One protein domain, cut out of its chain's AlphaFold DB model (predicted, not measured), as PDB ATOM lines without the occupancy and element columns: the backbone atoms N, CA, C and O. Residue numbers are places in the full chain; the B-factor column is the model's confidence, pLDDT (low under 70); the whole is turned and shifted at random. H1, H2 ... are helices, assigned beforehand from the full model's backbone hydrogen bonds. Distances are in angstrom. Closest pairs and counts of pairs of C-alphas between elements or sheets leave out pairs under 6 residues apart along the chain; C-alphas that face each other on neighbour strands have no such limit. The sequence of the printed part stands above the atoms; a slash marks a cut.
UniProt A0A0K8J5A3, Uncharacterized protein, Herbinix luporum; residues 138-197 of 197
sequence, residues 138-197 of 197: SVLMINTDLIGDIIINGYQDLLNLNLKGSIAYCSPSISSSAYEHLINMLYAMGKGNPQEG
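AT A GLANCE: This is residues 138 to 197 of the 197 residues of an uncharacterized protein of Herbinix luporum (UniProt A0A0K8J5A3). This is a piece with little regular structure: one straight helix, H2, makes one side, and long loops with the short helix H1 make the other. Residues 138 to 154 swing out and back to H1, residues 160 to 175 loop round to the start of H2, and residues 190 to 197 fold back at its end. The printed part has 60 residues with two named helices, H1 then H2, and no named strand; the class is all helix, with 19 residues in named elements. It is only just compact, close to loose, with a radius of gyration of the C-alphas of 12.4 A and spans of 33 by 26 by 18 A.

HOW THE PARTS SIT: Go along from Ser 138 to H1, residues 155 to 159, and on to H2, residues 176 to 189. H2 touches H1 with residues 185 to 189 alone; the closest C-alphas are those of Tyr 155 and Met 185, 6.2 A apart. In H2 every O i to N i+4 pair is within hydrogen-bond range; in H1 0 of 1 is, but 2 of 2 O i to N i+3 pairs are.

IN THESE COORDINATES: Find C-alpha 155 at (168.000, 151.729, 139.947), where H1 begins its 7.5 A. H2 runs 19.8 A to C-alpha 189 at (169.207, 156.723, 145.012).

THE WHOLE: The C-alphas farthest apart, Asp 145 and Gln 195, are 35.6 A apart. The printed part has no cut, the link H1 to H2 is long, and no printed residue is under 70 in pLDDT.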
ATOM      1  N   SER A 138     165.364 158.922 130.084       89.69
ATOM      2  CA  SER A 138     166.245 157.770 130.291       89.69
ATOM      3  C   SER A 138     165.427 156.559 130.737       89.69
ATOM      4  O   SER A 138     164.600 156.667 131.643       89.69
ATOM      5  N   VAL A 139     165.675 155.395 130.135       93.19
ATOM      6  CA  VAL A 139     164.915 154.166 130.410       93.19
ATOM      7  C   VAL A 139     165.833 152.994 130.726       93.19
ATOM      8  O   VAL A 139     166.916 152.856 130.163       93.19
ATOM      9  N   LEU A 140     165.375 152.112 131.613       94.94
ATOM     10  CA  LEU A 140     165.982 150.801 131.814       94.94
ATOM     11  C   LEU A 140     165.327 149.811 130.849       94.94
ATOM     12  O   LEU A 140     164.121 149.579 130.916       94.94
ATOM     13  N   MET A 141     166.116 149.227 129.951       95.75
ATOM     14  CA  MET A 141     165.643 148.173 129.053       95.75
ATOM     15  C   MET A 141     165.849 146.805 129.701       95.75
ATOM     16  O   MET A 141     166.969 146.452 130.066       95.75
ATOM     17  N   ILE A 142     164.771 146.029 129.828       96.44
ATOM     18  CA  ILE A 142     164.771 144.721 130.494       96.44
ATOM     19  C   ILE A 142     164.485 143.639 129.455       96.44
ATOM     20  O   ILE A 142     163.495 143.714 128.729       96.44
ATOM     21  N   ASN A 143     165.335 142.612 129.403       97.00
ATOM     22  CA  ASN A 143     165.060 141.422 128.607       97.00
ATOM     23  C   ASN A 143     164.134 140.481 129.394       97.00
ATOM     24  O   ASN A 143     164.584 139.777 130.300       97.00
ATOM     25  N   THR A 144     162.849 140.464 129.039       95.56
ATOM     26  CA  THR A 144     161.812 139.680 129.730       95.56
ATOM     27  C   THR A 144     161.980 138.169 129.589       95.56
ATOM     28  O   THR A 144     161.490 137.433 130.438       95.56
ATOM     29  N   ASP A 145     162.700 137.701 128.569       97.12
ATOM     30  CA  ASP A 145     162.942 136.269 128.359       97.12
ATOM     31  C   ASP A 145     164.046 135.734 129.283       97.12
ATOM     32  O   ASP A 145     164.107 134.537 129.561       97.12
ATOM     33  N   LEU A 146     164.933 136.617 129.762       95.94
ATOM     34  CA  LEU A 146     166.093 136.256 130.585       95.94
ATOM     35  C   LEU A 146     165.950 136.654 132.059       95.94
ATOM     36  O   LEU A 146     166.648 136.094 132.901       95.94
ATOM     37  N   ILE A 147     165.083 137.618 132.380       96.06
ATOM     38  CA  ILE A 147     164.985 138.202 133.728       96.06
ATOM     39  C   ILE A 147     164.378 137.247 134.772       96.06
ATOM     40  O   ILE A 147     164.627 137.400 135.971       96.06
ATOM     41  N   GLY A 148     163.607 136.245 134.331       94.94
ATOM     42  CA  GLY A 148     162.880 135.332 135.214       94.94
ATOM     43  C   GLY A 148     161.851 136.074 136.071       94.94
ATOM     44  O   GLY A 148     161.127 136.929 135.572       94.94
ATOM     45  N   ASP A 149     161.815 135.771 137.369       95.31
ATOM     46  CA  ASP A 149     160.867 136.373 138.320       95.31
ATOM     47  C   ASP A 149     161.384 137.676 138.969       95.31
ATOM     48  O   ASP A 149     160.770 138.200 139.902       95.31
ATOM     49  N   ILE A 150     162.538 138.200 138.533       96.94
ATOM     50  CA  ILE A 150     163.111 139.430 139.098       96.94
ATOM     51  C   ILE A 150     162.327 140.644 138.582       96.94
ATOM     52  O   ILE A 150     162.213 140.868 137.378       96.94
ATOM     53  N   ILE A 151     161.836 141.474 139.504       95.94
ATOM     54  CA  ILE A 151     161.135 142.724 139.194       95.94
ATOM     55  C   ILE A 151     162.118 143.892 139.312       95.94
ATOM     56  O   ILE A 151     162.811 144.007 140.321       95.94
ATOM     57  N   ILE A 152     162.149 144.762 138.299       97.12
ATOM     58  CA  ILE A 152     162.963 145.983 138.269       97.12
ATOM     59  C   ILE A 152     162.034 147.194 138.149       97.12
ATOM     60  O   ILE A 152     161.461 147.436 137.088       97.12
ATOM     61  N   ASN A 153     161.898 147.961 139.227       95.19
ATOM     62  CA  ASN A 153     161.109 149.196 139.287       95.19
ATOM     63  C   ASN A 153     161.984 150.457 139.255       95.19
ATOM     64  O   ASN A 153     161.476 151.562 139.082       95.19
ATOM     65  N   GLY A 154     163.296 150.314 139.438       95.19
ATOM     66  CA  GLY A 154     164.232 151.430 139.417       95.19
ATOM     67  C   GLY A 154     165.672 150.993 139.649       95.19
ATOM     68  O   GLY A 154     165.982 149.804 139.708       95.19
ATOM     69  N   TYR A 155     166.562 151.974 139.807       96.56
ATOM     70  CA  TYR A 155     168.000 151.729 139.947       96.56
ATOM     71  C   TYR A 155     168.363 150.883 141.177       96.56
ATOM     72  O   TYR A 155     169.296 150.088 141.107       96.56
ATOM     73  N   GLN A 156     167.603 150.985 142.272       96.06
ATOM     74  CA  GLN A 156     167.833 150.206 143.494       96.06
ATOM     75  C   GLN A 156     167.760 148.689 143.255       96.06
ATOM     76  O   GLN A 156     168.538 147.937 143.845       96.06
ATOM     77  N   ASP A 157     166.865 148.240 142.372       97.19
ATOM     78  CA  ASP A 157     166.670 146.816 142.084       97.19
ATOM     79  C   ASP A 157     167.832 146.232 141.260       97.19
ATOM     80  O   ASP A 157     168.094 145.029 141.313       97.19
ATOM     81  N   LEU A 158     168.600 147.084 140.566       96.69
ATOM     82  CA  LEU A 158     169.802 146.681 139.827       96.69
ATOM     83  C   LEU A 158     170.942 146.212 140.747       96.69
ATOM     84  O   LEU A 158     171.877 145.564 140.279       96.69
ATOM     85  N   LEU A 159     170.865 146.497 142.053       95.75
ATOM     86  CA  LEU A 159     171.825 146.015 143.053       95.75
ATOM     87  C   LEU A 159     171.569 144.562 143.489       95.75
ATOM     88  O   LEU A 159     172.322 144.019 144.300       95.75
ATOM     89  N   ASN A 160     170.528 143.912 142.961       96.94
ATOM     90  CA  ASN A 160     170.273 142.498 143.202       96.94
ATOM     91  C   ASN A 160     171.463 141.642 142.724       96.94
ATOM     92  O   ASN A 160     171.820 141.645 141.546       96.94
ATOM     93  N   LEU A 161     172.051 140.859 143.635       96.38
ATOM     94  CA  LEU A 161     173.225 140.026 143.354       96.38
ATOM     95  C   LEU A 161     172.997 138.998 142.234       96.38
ATOM     96  O   LEU A 161     173.962 138.613 141.574       96.38
ATOM     97  N   ASN A 162     171.749 138.598 141.976       96.25
ATOM     98  CA  ASN A 162     171.403 137.689 140.879       96.25
ATOM     99  C   ASN A 162     171.582 138.326 139.489       96.25
ATOM    100  O   ASN A 162     171.659 137.601 138.504       96.25
ATOM    101  N   LEU A 163     171.680 139.658 139.396       97.12
ATOM    102  CA  LEU A 163     171.923 140.389 138.145       97.12
ATOM    103  C   LEU A 163     173.416 140.602 137.855       97.12
ATOM    104  O   LEU A 163     173.781 141.227 136.854       97.12
ATOM    105  N   LYS A 164     174.310 140.129 138.733       96.56
ATOM    106  CA  LYS A 164     175.751 140.347 138.596       96.56
ATOM    107  C   LYS A 164     176.266 139.761 137.278       96.56
ATOM    108  O   LYS A 164     176.234 138.553 137.069       96.56
ATOM    109  N   GLY A 165     176.819 140.626 136.426       96.38
ATOM    110  CA  GLY A 165     177.333 140.254 135.102       96.38
ATOM    111  C   GLY A 165     176.285 140.262 133.983       96.38
ATOM    112  O   GLY A 165     176.633 139.977 132.842       96.38
ATOM    113  N   SER A 166     175.036 140.625 134.286       96.00
ATOM    114  CA  SER A 166     173.916 140.642 133.334       96.00
ATOM    115  C   SER A 166     173.433 142.054 132.981       96.00
ATOM    116  O   SER A 166     172.459 142.199 132.248       96.00
ATOM    117  N   ILE A 167     174.100 143.094 133.488       96.94
ATOM    118  CA  ILE A 167     173.767 144.503 133.238       96.94
ATOM    119  C   ILE A 167     174.806 145.096 132.285       96.94
ATOM    120  O   ILE A 167     176.009 144.979 132.520       96.94
ATOM    121  N   ALA A 168     174.334 145.756 131.226       95.44
ATOM    122  CA  ALA A 168     175.166 146.499 130.288       95.44
ATOM    123  C   ALA A 168     174.965 148.009 130.467       95.44
ATOM    124  O   ALA A 168     173.845 148.477 130.667       95.44
ATOM    125  N   TYR A 169     176.059 148.762 130.377       93.50
ATOM    126  CA  TYR A 169     176.074 150.212 130.532       93.50
ATOM    127  C   TYR A 169     177.223 150.820 129.720       93.50
ATOM    128  O   TYR A 169     178.314 150.248 129.676       93.50
ATOM    129  N   CYS A 170     177.000 151.960 129.062       88.12
ATOM    130  CA  CYS A 170     178.063 152.664 128.334       88.12
ATOM    131  C   CYS A 170     178.935 153.495 129.291       88.12
ATOM    132  O   CYS A 170     178.507 153.848 130.383       88.12
ATOM    133  N   SER A 171     180.154 153.859 128.880       86.94
ATOM    134  CA  SER A 171     180.990 154.745 129.701       86.94
ATOM    135  C   SER A 171     180.378 156.153 129.789       86.94
ATOM    136  O   SER A 171     180.206 156.784 128.738       86.94
ATOM    137  N   PRO A 172     180.115 156.696 130.995       87.19
ATOM    138  CA  PRO A 172     179.576 158.048 131.161       87.19
ATOM    139  C   PRO A 172     180.581 159.145 130.783       87.19
ATOM    140  O   PRO A 172     180.181 160.270 130.528       87.19
ATOM    141  N   SER A 173     181.880 158.833 130.702       81.94
ATOM    142  CA  SER A 173     182.900 159.783 130.232       81.94
ATOM    143  C   SER A 173     182.908 159.993 128.715       81.94
ATOM    144  O   SER A 173     183.561 160.911 128.235       81.94
ATOM    145  N   ILE A 174     182.228 159.123 127.958       74.69
ATOM    146  CA  ILE A 174     182.215 159.143 126.486       74.69
ATOM    147  C   ILE A 174     180.795 159.384 125.962       74.69
ATOM    148  O   ILE A 174     180.612 160.097 124.980       74.69
ATOM    149  N   SER A 175     179.784 158.785 126.597       75.19
ATOM    150  CA  SER A 175     178.394 158.841 126.142       75.19
ATOM    151  C   SER A 175     177.550 159.785 126.995       75.19
ATOM    152  O   SER A 175     177.399 159.557 128.196       75.19
ATOM    153  N   SER A 176     176.912 160.777 126.363       75.88
ATOM    154  CA  SER A 176     175.973 161.684 127.037       75.88
ATOM    155  C   SER A 176     174.783 160.940 127.655       75.88
ATOM    156  O   SER A 176     174.397 161.260 128.769       75.88
ATOM    157  N   SER A 177     174.234 159.905 127.008       80.50
ATOM    158  CA  SER A 177     173.110 159.145 127.585       80.50
ATOM    159  C   SER A 177     173.515 158.350 128.830       80.50
ATOM    160  O   SER A 177     172.737 158.235 129.775       80.50
ATOM    161  N   ALA A 178     174.751 157.846 128.873       87.25
ATOM    162  CA  ALA A 178     175.298 157.240 130.083       87.25
ATOM    163  C   ALA A 178     175.657 158.290 131.141       87.25
ATOM    164  O   ALA A 178     175.580 158.020 132.332       87.25
ATOM    165  N   TYR A 179     176.038 159.501 130.757       86.31
ATOM    166  CA  TYR A 179     176.210 160.569 131.734       86.31
ATOM    167  C   TYR A 179     174.873 160.930 132.406       86.31
ATOM    168  O   TYR A 179     174.798 160.979 133.632       86.31
ATOM    169  N   GLU A 180     173.791 161.042 131.630       88.81
ATOM    170  CA  GLU A 180     172.444 161.287 132.165       88.81
ATOM    171  C   GLU A 180     171.943 160.146 133.051       88.81
ATOM    172  O   GLU A 180     171.404 160.388 134.127       88.81
ATOM    173  N   HIS A 181     172.156 158.885 132.662       92.94
ATOM    174  CA  HIS A 181     171.814 157.764 133.538       92.94
ATOM    175  C   HIS A 181     172.572 157.810 134.871       92.94
ATOM    176  O   HIS A 181     171.977 157.496 135.898       92.94
ATOM    177  N   LEU A 182     173.842 158.227 134.882       93.50
ATOM    178  CA  LEU A 182     174.615 158.365 136.117       93.50
ATOM    179  C   LEU A 182     174.024 159.465 137.006       93.50
ATOM    180  O   LEU A 182     173.825 159.242 138.197       93.50
ATOM    181  N   ILE A 183     173.688 160.620 136.427       92.00
ATOM    182  CA  ILE A 183     172.986 161.694 137.140       92.00
ATOM    183  C   ILE A 183     171.671 161.159 137.722       92.00
ATOM    184  O   ILE A 183     171.415 161.302 138.916       92.00
ATOM    185  N   ASN A 184     170.869 160.473 136.908       93.56
ATOM    186  CA  ASN A 184     169.588 159.911 137.325       93.56
ATOM    187  C   ASN A 184     169.735 158.874 138.446       93.56
ATOM    188  O   ASN A 184     168.903 158.855 139.352       93.56
ATOM    189  N   MET A 185     170.780 158.041 138.422       95.56
ATOM    190  CA  MET A 185     171.098 157.122 139.520       95.56
ATOM    191  C   MET A 185     171.347 157.897 140.815       95.56
ATOM    192  O   MET A 185     170.698 157.600 141.813       95.56
ATOM    193  N   LEU A 186     172.209 158.919 140.788       95.62
ATOM    194  CA  LEU A 186     172.531 159.723 141.973       95.62
ATOM    195  C   LEU A 186     171.286 160.407 142.552       95.62
ATOM    196  O   LEU A 186     171.035 160.338 143.750       95.62
ATOM    197  N   TYR A 187     170.455 161.022 141.708       94.50
ATOM    198  CA  TYR A 187     169.223 161.660 142.171       94.50
ATOM    199  C   TYR A 187     168.198 160.650 142.700       94.50
ATOM    200  O   TYR A 187     167.589 160.889 143.742       94.50
ATOM    201  N   ALA A 188     167.990 159.525 142.012       94.56
ATOM    202  CA  ALA A 188     167.003 158.529 142.424       94.56
ATOM    203  C   ALA A 188     167.406 157.824 143.727       94.56
ATOM    204  O   ALA A 188     166.581 157.671 144.627       94.56
ATOM    205  N   MET A 189     168.674 157.422 143.839       95.56
ATOM    206  CA  MET A 189     169.207 156.723 145.012       95.56
ATOM    207  C   MET A 189     169.377 157.674 146.203       95.56
ATOM    208  O   MET A 189     169.078 157.297 147.335       95.56
ATOM    209  N   GLY A 190     169.730 158.933 145.936       95.12
ATOM    210  CA  GLY A 190     169.865 160.001 146.927       95.12
ATOM    211  C   GLY A 190     168.571 160.757 147.240       95.12
ATOM    212  O   GLY A 190     168.605 161.804 147.879       95.12
ATOM    213  N   LYS A 191     167.408 160.267 146.780       92.69
ATOM    214  CA  LYS A 191     166.077 160.855 147.049       92.69
ATOM    215  C   LYS A 191     165.978 162.350 146.713       92.69
ATOM    216  O   LYS A 191     165.361 163.126 147.441       92.69
ATOM    217  N   GLY A 192     166.586 162.750 145.601       90.75
ATOM    218  CA  GLY A 192     166.640 164.134 145.133       90.75
ATOM    219  C   GLY A 192     167.925 164.876 145.508       90.75
ATOM    220  O   GLY A 192     168.180 165.932 144.936       90.75
ATOM    221  N   ASN A 193     168.747 164.332 146.410       91.38
ATOM    222  CA  ASN A 193     170.067 164.861 146.731       91.38
ATOM    223  C   ASN A 193     171.163 163.977 146.100       91.38
ATOM    224  O   ASN A 193     171.471 162.915 146.640       91.38
ATOM    225  N   PRO A 194     171.809 164.397 144.998       90.12
ATOM    226  CA  PRO A 194     172.804 163.572 144.319       90.12
ATOM    227  C   PRO A 194     174.086 163.342 145.137       90.12
ATOM    228  O   PRO A 194     174.863 162.462 144.787       90.12
ATOM    229  N   GLN A 195     174.331 164.101 146.215       91.12
ATOM    230  CA  GLN A 195     175.446 163.843 147.137       91.12
ATOM    231  C   GLN A 195     175.163 162.700 148.129       91.12
ATOM    232  O   GLN A 195     176.091 162.227 148.782       91.12
ATOM    233  N   GLU A 196     173.905 162.272 148.258       91.19
ATOM    234  CA  GLU A 196     173.465 161.188 149.149       91.19
ATOM    235  C   GLU A 196     173.138 159.885 148.396       91.19
ATOM    236  O   GLU A 196     172.687 158.921 149.020       91.19
ATOM    237  N   GLY A 197     173.314 159.873 147.070       80.31
ATOM    238  CA  GLY A 197     172.999 158.745 146.186       80.31
ATOM    239  C   GLY A 197     174.143 157.791 145.895       80.31
ATOM    240  O   GLY A 197     175.301 158.074 146.277       80.31
TER     241      GLY A 197